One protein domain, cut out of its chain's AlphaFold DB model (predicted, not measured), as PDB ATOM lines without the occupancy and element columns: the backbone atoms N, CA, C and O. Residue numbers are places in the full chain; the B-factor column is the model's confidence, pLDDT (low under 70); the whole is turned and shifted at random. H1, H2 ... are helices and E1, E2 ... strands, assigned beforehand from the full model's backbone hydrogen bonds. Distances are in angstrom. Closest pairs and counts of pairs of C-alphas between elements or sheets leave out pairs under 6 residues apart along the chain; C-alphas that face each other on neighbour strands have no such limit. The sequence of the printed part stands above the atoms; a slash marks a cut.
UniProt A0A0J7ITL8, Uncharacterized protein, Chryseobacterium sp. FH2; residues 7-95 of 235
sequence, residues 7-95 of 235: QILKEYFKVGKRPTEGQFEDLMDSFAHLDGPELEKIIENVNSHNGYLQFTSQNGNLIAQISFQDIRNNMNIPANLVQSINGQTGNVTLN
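What this domain is: This is residues 7 to 95 of the 235 residues of an uncharacterized protein of Chryseobacterium sp. FH2 (UniProt A0A0J7ITL8). The model is a long open rod: helices H1 and H2 pack together at one end, and H3 leads on to a small three-stranded sheet, E1 E2 E3. Past that sheet H4 and a separate hairpin, E4 E5, make the other end. The 89 printed residues hold four helices and five strands, in the order H1 H2 H3 E1 E2 E3 H4 E4 E5, a mixed class with both sheets antiparallel. The whole is extended, with a radius of gyration of 21.7 A and spans of 68 by 25 by 17 A.

Where its parts are: Find C-alpha 7 at (23.118, -22.225, 27.364), where H1, residues 7 to 13, begins. H2, residues 21 to 32, covers 16.3 A; H3 is residues 37 to 44. Next come E1, 46 to 49, E2, 52 to 56, and E3, 62 to 67, which covers 13.3 A. H4 is 68 to 74, E4 82 to 85, and E5, 92 to 94, ends at (61.261, 12.937, 26.859).

How they stand to each other: H1 touches H2, whose residues 23 to 27 alone take part; look at the C-alphas of Leu 9 and Leu 27, the closest, 6.3 A apart. They run opposite ways at a steep tilt of 47 degrees. H2 and H3 are apart. E1 E2 E3 form a meander, each strand the antiparallel neighbour of the one before; look for N 54 and O 47 at 3.0 A, and N 55 and O 64 at 2.8 A. H3 only grazes this sheet with residues 41 to 44, and H4 with 68 to 73. In the hairpin E4 and E5, N 83 and O 93 are 2.8 A apart. Every O i to N i+4 pair is within hydrogen-bond range in H2, H3 and H4; H1 has 0 of 3, but 3 of 4 O i to N i+3 pairs.

The domain as a whole: The C-alphas of Gly 16 and Asn 95, the farthest apart, are 69.2 A apart. The printed part has no cut and no long link. Residues 35 to 40, of which 37 to 40 belong to H3, and 73 to 78 stand free. Mean pLDDT of the printed part is 70.9; it is under 70 at 36 residues, among them 30 to 52.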
ATOM      1  N   GLN A   7      23.649 -20.881  27.118       75.50
ATOM      2  CA  GLN A   7      23.118 -22.225  27.364       75.50
ATOM      3  C   GLN A   7      21.595 -22.280  27.181       75.50
ATOM      4  O   GLN A   7      21.089 -23.265  26.654       75.50
ATOM      5  N   ILE A   8      20.872 -21.220  27.559       77.25
ATOM      6  CA  ILE A   8      19.418 -21.111  27.375       77.25
ATOM      7  C   ILE A   8      19.087 -20.826  25.906       77.25
ATOM      8  O   ILE A   8      18.123 -21.374  25.378       77.25
ATOM      9  N   LEU A   9      19.902 -20.019  25.220       79.12
ATOM     10  CA  LEU A   9      19.696 -19.690  23.806       79.12
ATOM     11  C   LEU A   9      19.872 -20.915  22.893       79.12
ATOM     12  O   LEU A   9      19.085 -21.103  21.968       79.12
ATOM     13  N   LYS A  10      20.822 -21.813  23.196       80.12
ATOM     14  CA  LYS A  10      21.031 -23.073  22.450       80.12
ATOM     15  C   LYS A  10      19.795 -23.982  22.421       80.12
ATOM     16  O   LYS A  10      19.607 -24.732  21.464       80.12
ATOM     17  N   GLU A  11      18.920 -23.892  23.421       83.25
ATOM     18  CA  GLU A  11      17.675 -24.670  23.475       83.25
ATOM     19  C   GLU A  11      16.660 -24.279  22.388       83.25
ATOM     20  O   GLU A  11      15.780 -25.080  22.049       83.25
ATOM     21  N   TYR A  12      16.786 -23.076  21.817       80.56
ATOM     22  CA  TYR A  12      15.937 -22.588  20.726       80.56
ATOM     23  C   TYR A  12      16.311 -23.184  19.359       80.56
ATOM     24  O   TYR A  12      15.498 -23.139  18.440       80.56
ATOM     25  N   PHE A  13      17.490 -23.805  19.249       81.81
ATOM     26  CA  PHE A  13      18.065 -24.305  17.992       81.81
ATOM     27  C   PHE A  13      18.205 -25.838  17.946       81.81
ATOM     28  O   PHE A  13      18.877 -26.380  17.070       81.81
ATOM     29  N   LYS A  14      17.586 -26.566  18.886       86.19
ATOM     30  CA  LYS A  14      17.561 -28.038  18.859       86.19
ATOM     31  C   LYS A  14      16.745 -28.568  17.675       86.19
ATOM     32  O   LYS A  14      15.820 -27.913  17.198       86.19
ATOM     33  N   VAL A  15      17.070 -29.789  17.239       70.06
ATOM     34  CA  VAL A  15      16.408 -30.486  16.122       70.06
ATOM     35  C   VAL A  15      14.884 -30.407  16.254       70.06
ATOM     36  O   VAL A  15      14.327 -30.720  17.304       70.06
ATOM     37  N   GLY A  16      14.217 -29.969  15.183       74.88
ATOM     38  CA  GLY A  16      12.760 -29.816  15.132       74.88
ATOM     39  C   GLY A  16      12.221 -28.479  15.652       74.88
ATOM     40  O   GLY A  16      11.011 -28.269  15.605       74.88
ATOM     41  N   LYS A  17      13.076 -27.555  16.110       80.19
ATOM     42  CA  LYS A  17      12.678 -26.192  16.486       80.19
ATOM     43  C   LYS A  17      13.190 -25.176  15.470       80.19
ATOM     44  O   LYS A  17      14.359 -25.198  15.098       80.19
ATOM     45  N   ARG A  18      12.308 -24.264  15.045       82.62
ATOM     46  CA  ARG A  18      12.678 -23.063  14.290       82.62
ATOM     47  C   ARG A  18      12.590 -21.865  15.242       82.62
ATOM     48  O   ARG A  18      11.492 -21.592  15.726       82.62
ATOM     49  N   PRO A  19      13.704 -21.188  15.545       83.56
ATOM     50  CA  PRO A  19      13.691 -20.014  16.406       83.56
ATOM     51  C   PRO A  19      12.917 -18.871  15.742       83.56
ATOM     52  O   PRO A  19      12.852 -18.764  14.515       83.56
ATOM     53  N   THR A  20      12.319 -18.023  16.573       87.94
ATOM     54  CA  THR A  20      11.737 -16.743  16.150       87.94
ATOM     55  C   THR A  20      12.838 -15.737  15.813       87.94
ATOM     56  O   THR A  20      13.979 -15.901  16.236       87.94
ATOM     57  N   GLU A  21      12.491 -14.680  15.082       83.69
ATOM     58  CA  GLU A  21      13.419 -13.595  14.737       83.69
ATOM     59  C   GLU A  21      14.061 -12.973  15.984       83.69
ATOM     60  O   GLU A  21      15.282 -12.935  16.065       83.69
ATOM     61  N   GLY A  22      13.274 -12.655  17.018       83.31
ATOM     62  CA  GLY A  22      13.814 -12.140  18.283       83.31
ATOM     63  C   GLY A  22      14.709 -13.136  19.036       83.31
ATOM     64  O   GLY A  22      15.653 -12.740  19.703       83.31
ATOM     65  N   GLN A  23      14.478 -14.450  18.905       83.12
ATOM     66  CA  GLN A  23      15.380 -15.468  19.476       83.12
ATOM     67  C   GLN A  23      16.681 -15.620  18.682       83.12
ATOM     68  O   GLN A  23      17.691 -16.059  19.231       83.12
ATOM     69  N   PHE A  24      16.638 -15.320  17.386       81.19
ATOM     70  CA  PHE A  24      17.816 -15.280  16.536       81.19
ATOM     71  C   PHE A  24      18.625 -14.003  16.788       81.19
ATOM     72  O   PHE A  24      19.840 -14.083  16.918       81.19
ATOM     73  N   GLU A  25      17.956 -12.863  16.949       80.81
ATOM     74  CA  GLU A  25      18.540 -11.589  17.380       80.81
ATOM     75  C   GLU A  25      19.221 -11.734  18.749       80.81
ATOM     76  O   GLU A  25      20.414 -11.471  18.853       80.81
ATOM     77  N   ASP A  26      18.539 -12.321  19.742       77.88
ATOM     78  CA  ASP A  26      19.115 -12.643  21.058       77.88
ATOM     79  C   ASP A  26      20.397 -13.501  20.948       77.88
ATOM     80  O   ASP A  26      21.325 -13.357  21.748       77.88
ATOM     81  N   LEU A  27      20.460 -14.423  19.975       77.44
ATOM     82  CA  LEU A  27      21.646 -15.248  19.729       77.44
ATOM     83  C   LEU A  27      22.772 -14.427  19.093       77.44
ATOM     84  O   LEU A  27      23.912 -14.527  19.543       77.44
ATOM     85  N   MET A  28      22.477 -13.630  18.067       75.12
ATOM     86  CA  MET A  28      23.476 -12.796  17.393       75.12
ATOM     87  C   MET A  28      24.060 -11.750  18.352       75.12
ATOM     88  O   MET A  28      25.281 -11.617  18.441       75.12
ATOM     89  N   ASP A  29      23.215 -11.126  19.170       70.25
ATOM     90  CA  ASP A  29      23.619 -10.198  20.228       70.25
ATOM     91  C   ASP A  29      24.484 -10.875  21.301       70.25
ATOM     92  O   ASP A  29      25.351 -10.235  21.897       70.25
ATOM     93  N   SER A  30      24.311 -12.182  21.537       69.75
ATOM     94  CA  SER A  30      25.158 -12.933  22.474       69.75
ATOM     95  C   SER A  30      26.584 -13.175  21.965       69.75
ATOM     96  O   SER A  30      27.483 -13.379  22.778       69.75
ATOM     97  N   PHE A  31      26.805 -13.139  20.645       65.94
ATOM     98  CA  PHE A  31      28.130 -13.310  20.033       65.94
ATOM     99  C   PHE A  31      28.836 -11.983  19.733       65.94
ATOM    100  O   PHE A  31      30.060 -11.966  19.630       65.94
ATOM    101  N   ALA A  32      28.089 -10.887  19.574       58.78
ATOM    102  CA  ALA A  32      28.627  -9.603  19.122       58.78
ATOM    103  C   ALA A  32      28.986  -8.618  20.250       58.78
ATOM    104  O   ALA A  32      29.683  -7.637  19.993       58.78
ATOM    105  N   HIS A  33      28.542  -8.852  21.489       58.69
ATOM    106  CA  HIS A  33      28.734  -7.893  22.578       58.69
ATOM    107  C   HIS A  33      29.970  -8.176  23.440       58.69
ATOM    108  O   HIS A  33      30.014  -9.133  24.214       58.69
ATOM    109  N   LEU A  34      30.930  -7.254  23.377       55.66
ATOM    110  CA  LEU A  34      32.058  -7.121  24.297       55.66
ATOM    111  C   LEU A  34      31.623  -6.385  25.582       55.66
ATOM    112  O   LEU A  34      32.297  -5.467  26.029       55.66
ATOM    113  N   ASP A  35      30.486  -6.750  26.178       54.34
ATOM    114  CA  ASP A  35      29.830  -5.930  27.216       54.34
ATOM    115  C   ASP A  35      29.583  -6.731  28.515       54.34
ATOM    116  O   ASP A  35      28.678  -6.433  29.294       54.34
ATOM    117  N   GLY A  36      30.348  -7.803  28.731       55.94
ATOM    118  CA  GLY A  36      30.211  -8.708  29.876       55.94
ATOM    119  C   GLY A  36      31.530  -8.940  30.620       55.94
ATOM    120  O   GLY A  36      32.551  -8.362  30.245       55.94
ATOM    121  N   PRO A  37      31.562  -9.848  31.615       57.81
ATOM    122  CA  PRO A  37      32.779 -10.191  32.361       57.81
ATOM    123  C   PRO A  37      33.927 -10.688  31.466       57.81
ATOM    124  O   PRO A  37      35.058 -10.801  31.913       57.81
ATOM    125  N   GLU A  38      33.666 -10.996  30.194       57.19
ATOM    126  CA  GLU A  38      34.701 -11.306  29.206       57.19
ATOM    127  C   GLU A  38      35.480 -10.067  28.732       57.19
ATOM    128  O   GLU A  38      36.682 -10.176  28.508       57.19
ATOM    129  N   LEU A  39      34.856  -8.881  28.654       57.38
ATOM    130  CA  LEU A  39      35.567  -7.618  28.413       57.38
ATOM    131  C   LEU A  39      36.382  -7.214  29.647       57.38
ATOM    132  O   LEU A  39      37.548  -6.855  29.504       57.38
ATOM    133  N   GLU A  40      35.811  -7.333  30.852       57.19
ATOM    134  CA  GLU A  40      36.563  -7.129  32.101       57.19
ATOM    135  C   GLU A  40      37.767  -8.075  32.173       57.19
ATOM    136  O   GLU A  40      38.870  -7.623  32.457       57.19
ATOM    137  N   LYS A  41      37.614  -9.346  31.773       57.78
ATOM    138  CA  LYS A  41      38.736 -10.291  31.645       57.78
ATOM    139  C   LYS A  41      39.775  -9.862  30.610       57.78
ATOM    140  O   LYS A  41      40.950 -10.138  30.812       57.78
ATOM    141  N   ILE A  42      39.396  -9.247  29.489       56.00
ATOM    142  CA  ILE A  42      40.376  -8.732  28.516       56.00
ATOM    143  C   ILE A  42      41.149  -7.558  29.128       56.00
ATOM    144  O   ILE A  42      42.368  -7.514  29.001       56.00
ATOM    145  N   ILE A  43      40.464  -6.655  29.833       56.25
ATOM    146  CA  ILE A  43      41.083  -5.506  30.506       56.25
ATOM    147  C   ILE A  43      42.003  -5.973  31.648       56.25
ATOM    148  O   ILE A  43      43.126  -5.495  31.750       56.25
ATOM    149  N   GLU A  44      41.595  -6.963  32.445       58.47
ATOM    150  CA  GLU A  44      42.423  -7.555  33.507       58.47
ATOM    151  C   GLU A  44      43.627  -8.347  32.974       58.47
ATOM    152  O   GLU A  44      44.631  -8.472  33.672       58.47
ATOM    153  N   ASN A  45      43.558  -8.883  31.751       55.69
ATOM    154  CA  ASN A  45      44.658  -9.624  31.120       55.69
ATOM    155  C   ASN A  45      45.625  -8.735  30.327       55.69
ATOM    156  O   ASN A  45      46.616  -9.251  29.802       55.69
ATOM    157  N   VAL A  46      45.348  -7.430  30.234       55.25
ATOM    158  CA  VAL A  46      46.235  -6.421  29.647       55.25
ATOM    159  C   VAL A  46      46.716  -5.510  30.767       55.25
ATOM    160  O   VAL A  46      46.123  -4.477  31.060       55.25
ATOM    161  N   ASN A  47      47.825  -5.897  31.392       59.69
ATOM    162  CA  ASN A  47      48.437  -5.129  32.471       59.69
ATOM    163  C   ASN A  47      49.841  -4.671  32.087       59.69
ATOM    164  O   ASN A  47      50.595  -5.370  31.403       59.69
ATOM    165  N   SER A  48      50.211  -3.490  32.577       58.16
ATOM    166  CA  SER A  48      51.598  -3.043  32.586       58.16
ATOM    167  C   SER A  48      52.304  -3.632  33.808       58.16
ATOM    168  O   SER A  48      51.957  -3.302  34.943       58.16
ATOM    169  N   HIS A  49      53.302  -4.489  33.600       59.84
ATOM    170  CA  HIS A  49      54.134  -5.010  34.684       59.84
ATOM    171  C   HIS A  49      55.611  -4.952  34.280       59.84
ATOM    172  O   HIS A  49      55.989  -5.440  33.217       59.84
ATOM    173  N   ASN A  50      56.454  -4.329  35.113       60.88
ATOM    174  CA  ASN A  50      57.914  -4.238  34.919       60.88
ATOM    175  C   ASN A  50      58.396  -3.748  33.532       60.88
ATOM    176  O   ASN A  50      59.506  -4.058  33.118       60.88
ATOM    177  N   GLY A  51      57.602  -2.957  32.815       59.56
ATOM    178  CA  GLY A  51      57.971  -2.319  31.541       59.56
ATOM    179  C   GLY A  51      57.487  -3.022  30.304       59.56
ATOM    180  O   GLY A  51      57.911  -2.686  29.196       59.56
ATOM    181  N   TYR A  52      56.566  -3.950  30.509       65.56
ATOM    182  CA  TYR A  52      55.967  -4.734  29.464       65.56
ATOM    183  C   TYR A  52      54.460  -4.543  29.497       65.56
ATOM    184  O   TYR A  52      53.841  -4.625  30.561       65.56
ATOM    185  N   LEU A  53      53.880  -4.323  28.321       74.75
ATOM    186  CA  LEU A  53      52.473  -4.607  28.094       74.75
ATOM    187  C   LEU A  53      52.357  -6.128  27.988       74.75
ATOM    188  O   LEU A  53      52.865  -6.716  27.029       74.75
ATOM    189  N   GLN A  54      51.778  -6.765  29.000       76.44
ATOM    190  CA  GLN A  54      51.638  -8.214  29.053       76.44
ATOM    191  C   GLN A  54      50.224  -8.618  28.663       76.44
ATOM    192  O   GLN A  54      49.258  -8.003  29.099       76.44
ATOM    193  N   PHE A  55      50.135  -9.671  27.860       75.94
ATOM    194  CA  PHE A  55      48.905 -10.378  27.547       75.94
ATOM    195  C   PHE A  55      48.970 -11.727  28.245       75.94
ATOM    196  O   PHE A  55      49.818 -12.563  27.909       75.94
ATOM    197  N   THR A  56      48.102 -11.943  29.224       74.12
ATOM    198  CA  THR A  56      48.016 -13.210  29.953       74.12
ATOM    199  C   THR A  56      46.824 -14.038  29.491       74.12
ATOM    200  O   THR A  56      45.790 -13.525  29.070       74.12
ATOM    201  N   SER A  57      46.978 -15.357  29.541       71.50
ATOM    202  CA  SER A  57      45.868 -16.287  29.362       71.50
ATOM    203  C   SER A  57      44.944 -16.238  30.574       71.50
ATOM    204  O   SER A  57      45.341 -15.788  31.646       71.50
ATOM    205  N   GLN A  58      43.746 -16.810  30.444       66.56
ATOM    206  CA  GLN A  58      42.766 -16.888  31.535       66.56
ATOM    207  C   GLN A  58      43.288 -17.602  32.799       66.56
ATOM    208  O   GLN A  58      42.731 -17.419  33.875       66.56
ATOM    209  N   ASN A  59      44.368 -18.381  32.680       74.12
ATOM    210  CA  ASN A  59      45.011 -19.079  33.795       74.12
ATOM    211  C   ASN A  59      46.220 -18.307  34.366       74.12
ATOM    212  O   ASN A  59      46.983 -18.869  35.147       74.12
ATOM    213  N   GLY A  60      46.448 -17.061  33.937       69.94
ATOM    214  CA  GLY A  60      47.565 -16.215  34.370       69.94
ATOM    215  C   GLY A  60      48.898 -16.473  33.657       69.94
ATOM    216  O   GLY A  60      49.888 -15.811  33.957       69.94
ATOM    217  N   ASN A  61      48.956 -17.400  32.694       78.12
ATOM    218  CA  ASN A  61      50.190 -17.657  31.940       78.12
ATOM    219  C   ASN A  61      50.447 -16.547  30.918       78.12
ATOM    220  O   ASN A  61      49.538 -16.208  30.163       78.12
ATOM    221  N   LEU A  62      51.680 -16.043  30.836       76.69
ATOM    222  CA  LEU A  62      52.086 -15.064  29.826       76.69
ATOM    223  C   LEU A  62      51.948 -15.650  28.409       76.69
ATOM    224  O   LEU A  62      52.562 -16.669  28.097       76.69
ATOM    225  N   ILE A  63      51.154 -15.001  27.558       80.06
ATOM    226  CA  ILE A  63      50.985 -15.348  26.138       80.06
ATOM    227  C   ILE A  63      51.924 -14.502  25.283       80.06
ATOM    228  O   ILE A  63      52.605 -15.013  24.399       80.06
ATOM    229  N   ALA A  64      51.952 -13.197  25.544       75.44
ATOM    230  CA  ALA A  64      52.787 -12.254  24.826       75.44
ATOM    231  C   ALA A  64      53.190 -11.112  25.750       75.44
ATOM    232  O   ALA A  64      52.449 -10.732  26.656       75.44
ATOM    233  N   GLN A  65      54.357 -10.538  25.492       79.50
ATOM    234  CA  GLN A  65      54.772  -9.293  26.110       79.50
ATOM    235  C   GLN A  65      55.366  -8.380  25.050       79.50
ATOM    236  O   GLN A  65      56.108  -8.835  24.181       79.50
ATOM    237  N   ILE A  66      55.052  -7.095  25.138       74.44
ATOM    238  CA  ILE A  66      55.666  -6.058  24.316       74.44
ATOM    239  C   ILE A  66      56.436  -5.157  25.267       74.44
ATOM    240  O   ILE A  66      55.830  -4.546  26.151       74.44
ATOM    241  N   SER A  67      57.761  -5.077  25.120       74.25
ATOM    242  CA  SER A  67      58.519  -4.101  25.898       74.25
ATOM    243  C   SER A  67      58.304  -2.708  25.318       74.25
ATOM    244  O   SER A  67      58.234  -2.516  24.099       74.25
ATOM    245  N   PHE A  68      58.255  -1.696  26.176       66.94
ATOM    246  CA  PHE A  68      58.227  -0.319  25.687       66.94
ATOM    247  C   PHE A  68      59.512   0.064  24.918       66.94
ATOM    248  O   PHE A  68      59.487   0.967  24.081       66.94
ATOM    249  N   GLN A  69      60.620  -0.655  25.139       67.88
ATOM    250  CA  GLN A  69      61.846  -0.520  24.348       67.88
ATOM    251  C   GLN A  69      61.679  -1.080  22.924       67.88
ATOM    252  O   GLN A  69      62.193  -0.486  21.978       67.88
ATOM    253  N   ASP A  70      60.917  -2.160  22.743       70.31
ATOM    254  CA  ASP A  70      60.589  -2.705  21.421       70.31
ATOM    255  C   ASP A  70      59.655  -1.768  20.660       70.31
ATOM    256  O   ASP A  70      59.839  -1.557  19.465       70.31
ATOM    257  N   ILE A  71      58.696  -1.139  21.345       69.75
ATOM    258  CA  ILE A  71      57.862  -0.080  20.756       69.75
ATOM    259  C   ILE A  71      58.748   1.077  20.272       69.75
ATOM    260  O   ILE A  71      58.613   1.521  19.134       69.75
ATOM    261  N   ARG A  72      59.711   1.526  21.086       65.31
ATOM    262  CA  ARG A  72      60.671   2.571  20.695       65.31
ATOM    263  C   ARG A  72      61.481   2.185  19.455       65.31
ATOM    264  O   ARG A  72      61.592   2.996  18.538       65.31
ATOM    265  N   ASN A  73      62.022   0.968  19.427       68.62
ATOM    266  CA  ASN A  73      62.852   0.481  18.325       68.62
ATOM    267  C   ASN A  73      62.044   0.306  17.026       68.62
ATOM    268  O   ASN A  73      62.556   0.606  15.952       68.62
ATOM    269  N   ASN A  74      60.786  -0.139  17.113       74.00
ATOM    270  CA  ASN A  74      59.946  -0.420  15.944       74.00
ATOM    271  C   ASN A  74      59.166   0.798  15.425       74.00
ATOM    272  O   ASN A  74      58.787   0.819  14.258       74.00
ATOM    273  N   MET A  75      58.935   1.827  16.248       74.75
ATOM    274  CA  MET A  75      58.257   3.062  15.820       74.75
ATOM    275  C   MET A  75      59.215   4.125  15.256       74.75
ATOM    276  O   MET A  75      58.791   5.257  15.030       74.75
ATOM    277  N   ASN A  76      60.499   3.799  15.044       70.25
ATOM    278  CA  ASN A  76      61.529   4.756  14.615       70.25
ATOM    279  C   ASN A  76      61.583   6.023  15.490       70.25
ATOM    280  O   ASN A  76      61.918   7.107  15.007       70.25
ATOM    281  N   ILE A  77      61.259   5.915  16.785       72.31
ATOM    282  CA  ILE A  77      61.378   7.066  17.680       72.31
ATOM    283  C   ILE A  77      62.872   7.366  17.860       72.31
ATOM    284  O   ILE A  77      63.612   6.478  18.299       72.31
ATOM    285  N   PRO A  78      63.334   8.601  17.584       69.75
ATOM    286  CA  PRO A  78      64.738   8.955  17.731       69.75
ATOM    287  C   PRO A  78      65.266   8.621  19.128       69.75
ATOM    288  O   PRO A  78      64.664   8.971  20.149       69.75
ATOM    289  N   ALA A  79      66.417   7.946  19.194       65.00
ATOM    290  CA  ALA A  79      67.003   7.516  20.463       65.00
ATOM    291  C   ALA A  79      67.329   8.697  21.399       65.00
ATOM    292  O   ALA A  79      67.361   8.532  22.610       65.00
ATOM    293  N   ASN A  80      67.508   9.897  20.861       70.38
ATOM    294  CA  ASN A  80      67.728  11.113  21.635       70.38
ATOM    295  C   ASN A  80      66.441  11.762  22.176       70.38
ATOM    296  O   ASN A  80      66.566  12.635  23.023       70.38
ATOM    297  N   LEU A  81      65.243  11.364  21.723       74.25
ATOM    298  CA  LEU A  81      63.971  11.973  22.131       74.25
ATOM    299  C   LEU A  81      63.387  11.338  23.400       74.25
ATOM    300  O   LEU A  81      62.803  12.041  24.215       74.25
ATOM    301  N   VAL A  82      63.548  10.026  23.595       75.06
ATOM    302  CA  VAL A  82      63.067   9.320  24.797       75.06
ATOM    303  C   VAL A  82      64.227   9.106  25.760       75.06
ATOM    304  O   VAL A  82      65.135   8.317  25.490       75.06
ATOM    305  N   GLN A  83      64.186   9.805  26.891       76.50
ATOM    306  CA  GLN A  83      65.197   9.739  27.943       76.50
ATOM    307  C   GLN A  83      65.040   8.478  28.794       76.50
ATOM    308  O   GLN A  83      66.019   7.785  29.059       76.50
ATOM    309  N   SER A  84      63.810   8.150  29.188       76.31
ATOM    310  CA  SER A  84      63.502   6.927  29.929       76.31
ATOM    311  C   SER A  84      62.046   6.527  29.767       76.31
ATOM    312  O   SER A  84      61.183   7.370  29.531       76.31
ATOM    313  N   ILE A  85      61.773   5.240  29.952       72.62
ATOM    314  CA  ILE A  85      60.418   4.720  30.103       72.62
ATOM    315  C   ILE A  85      60.364   4.021  31.454       72.62
ATOM    316  O   ILE A  85      61.137   3.097  31.711       72.62
ATOM    317  N   ASN A  86      59.492   4.484  32.343       73.69
ATOM    318  CA  ASN A  86      59.257   3.823  33.613       73.69
ATOM    319  C   ASN A  86      58.470   2.547  33.343       73.69
ATOM    320  O   ASN A  86      57.310   2.594  32.934       73.69
ATOM    321  N   GLY A  87      59.096   1.403  33.601       62.66
ATOM    322  CA  GLY A  87      58.471   0.144  33.258       62.66
ATOM    323  C   GLY A  87      57.184  -0.159  34.043       62.66
ATOM    324  O   GLY A  87      56.260  -0.785  33.534       62.66
ATOM    325  N   GLN A  88      57.079   0.298  35.285       63.91
ATOM    326  CA  GLN A  88      55.944  -0.040  36.147       63.91
ATOM    327  C   GLN A  88      54.713   0.831  35.886       63.91
ATOM    328  O   GLN A  88      53.596   0.355  36.032       63.91
ATOM    329  N   THR A  89      54.918   2.091  35.504       67.56
ATOM    330  CA  THR A  89      53.830   3.072  35.314       67.56
ATOM    331  C   THR A  89      53.548   3.391  33.849       67.56
ATOM    332  O   THR A  89      52.535   4.009  33.548       67.56
ATOM    333  N   GLY A  90      54.449   3.021  32.935       65.44
ATOM    334  CA  GLY A  90      54.386   3.431  31.531       65.44
ATOM    335  C   GLY A  90      54.774   4.895  31.292       65.44
ATOM    336  O   GLY A  90      54.712   5.355  30.153       65.44
ATOM    337  N   ASN A  91      55.198   5.637  32.325       74.44
ATOM    338  CA  ASN A  91      55.598   7.037  32.176       74.44
ATOM    339  C   ASN A  91      56.791   7.169  31.223       74.44
ATOM    340  O   ASN A  91      57.831   6.542  31.427       74.44
ATOM    341  N   VAL A  92      56.662   8.038  30.223       75.75
ATOM    342  CA  VAL A  92      57.725   8.347  29.263       75.75
ATOM    343  C   VAL A  92      58.336   9.697  29.615       75.75
ATOM    344  O   VAL A  92      57.651  10.718  29.634       75.75
ATOM    345  N   THR A  93      59.641   9.716  29.864       76.94
ATOM    346  CA  THR A  93      60.412  10.952  29.998       76.94
ATOM    347  C   THR A  93      61.032  11.274  28.650       76.94
ATOM    348  O   THR A  93      61.772  10.463  28.090       76.94
ATOM    349  N   LEU A  94      60.732  12.460  28.129       82.25
ATOM    350  CA  LEU A  94      61.261  12.937  26.859       82.25
ATOM    351  C   LEU A  94      62.445  13.875  27.100       82.25
ATOM    352  O   LEU A  94      62.368  14.777  27.933       82.25
ATOM    353  N   ASN A  95      63.517  13.706  26.333       76.56
ATOM    354  CA  ASN A  95      64.576  14.697  26.234       76.56
ATOM    355  C   ASN A  95      64.213  15.697  25.129       76.56
ATOM    356  O   ASN A  95      64.611  15.564  23.974       76.56
TER     357      ASN A  95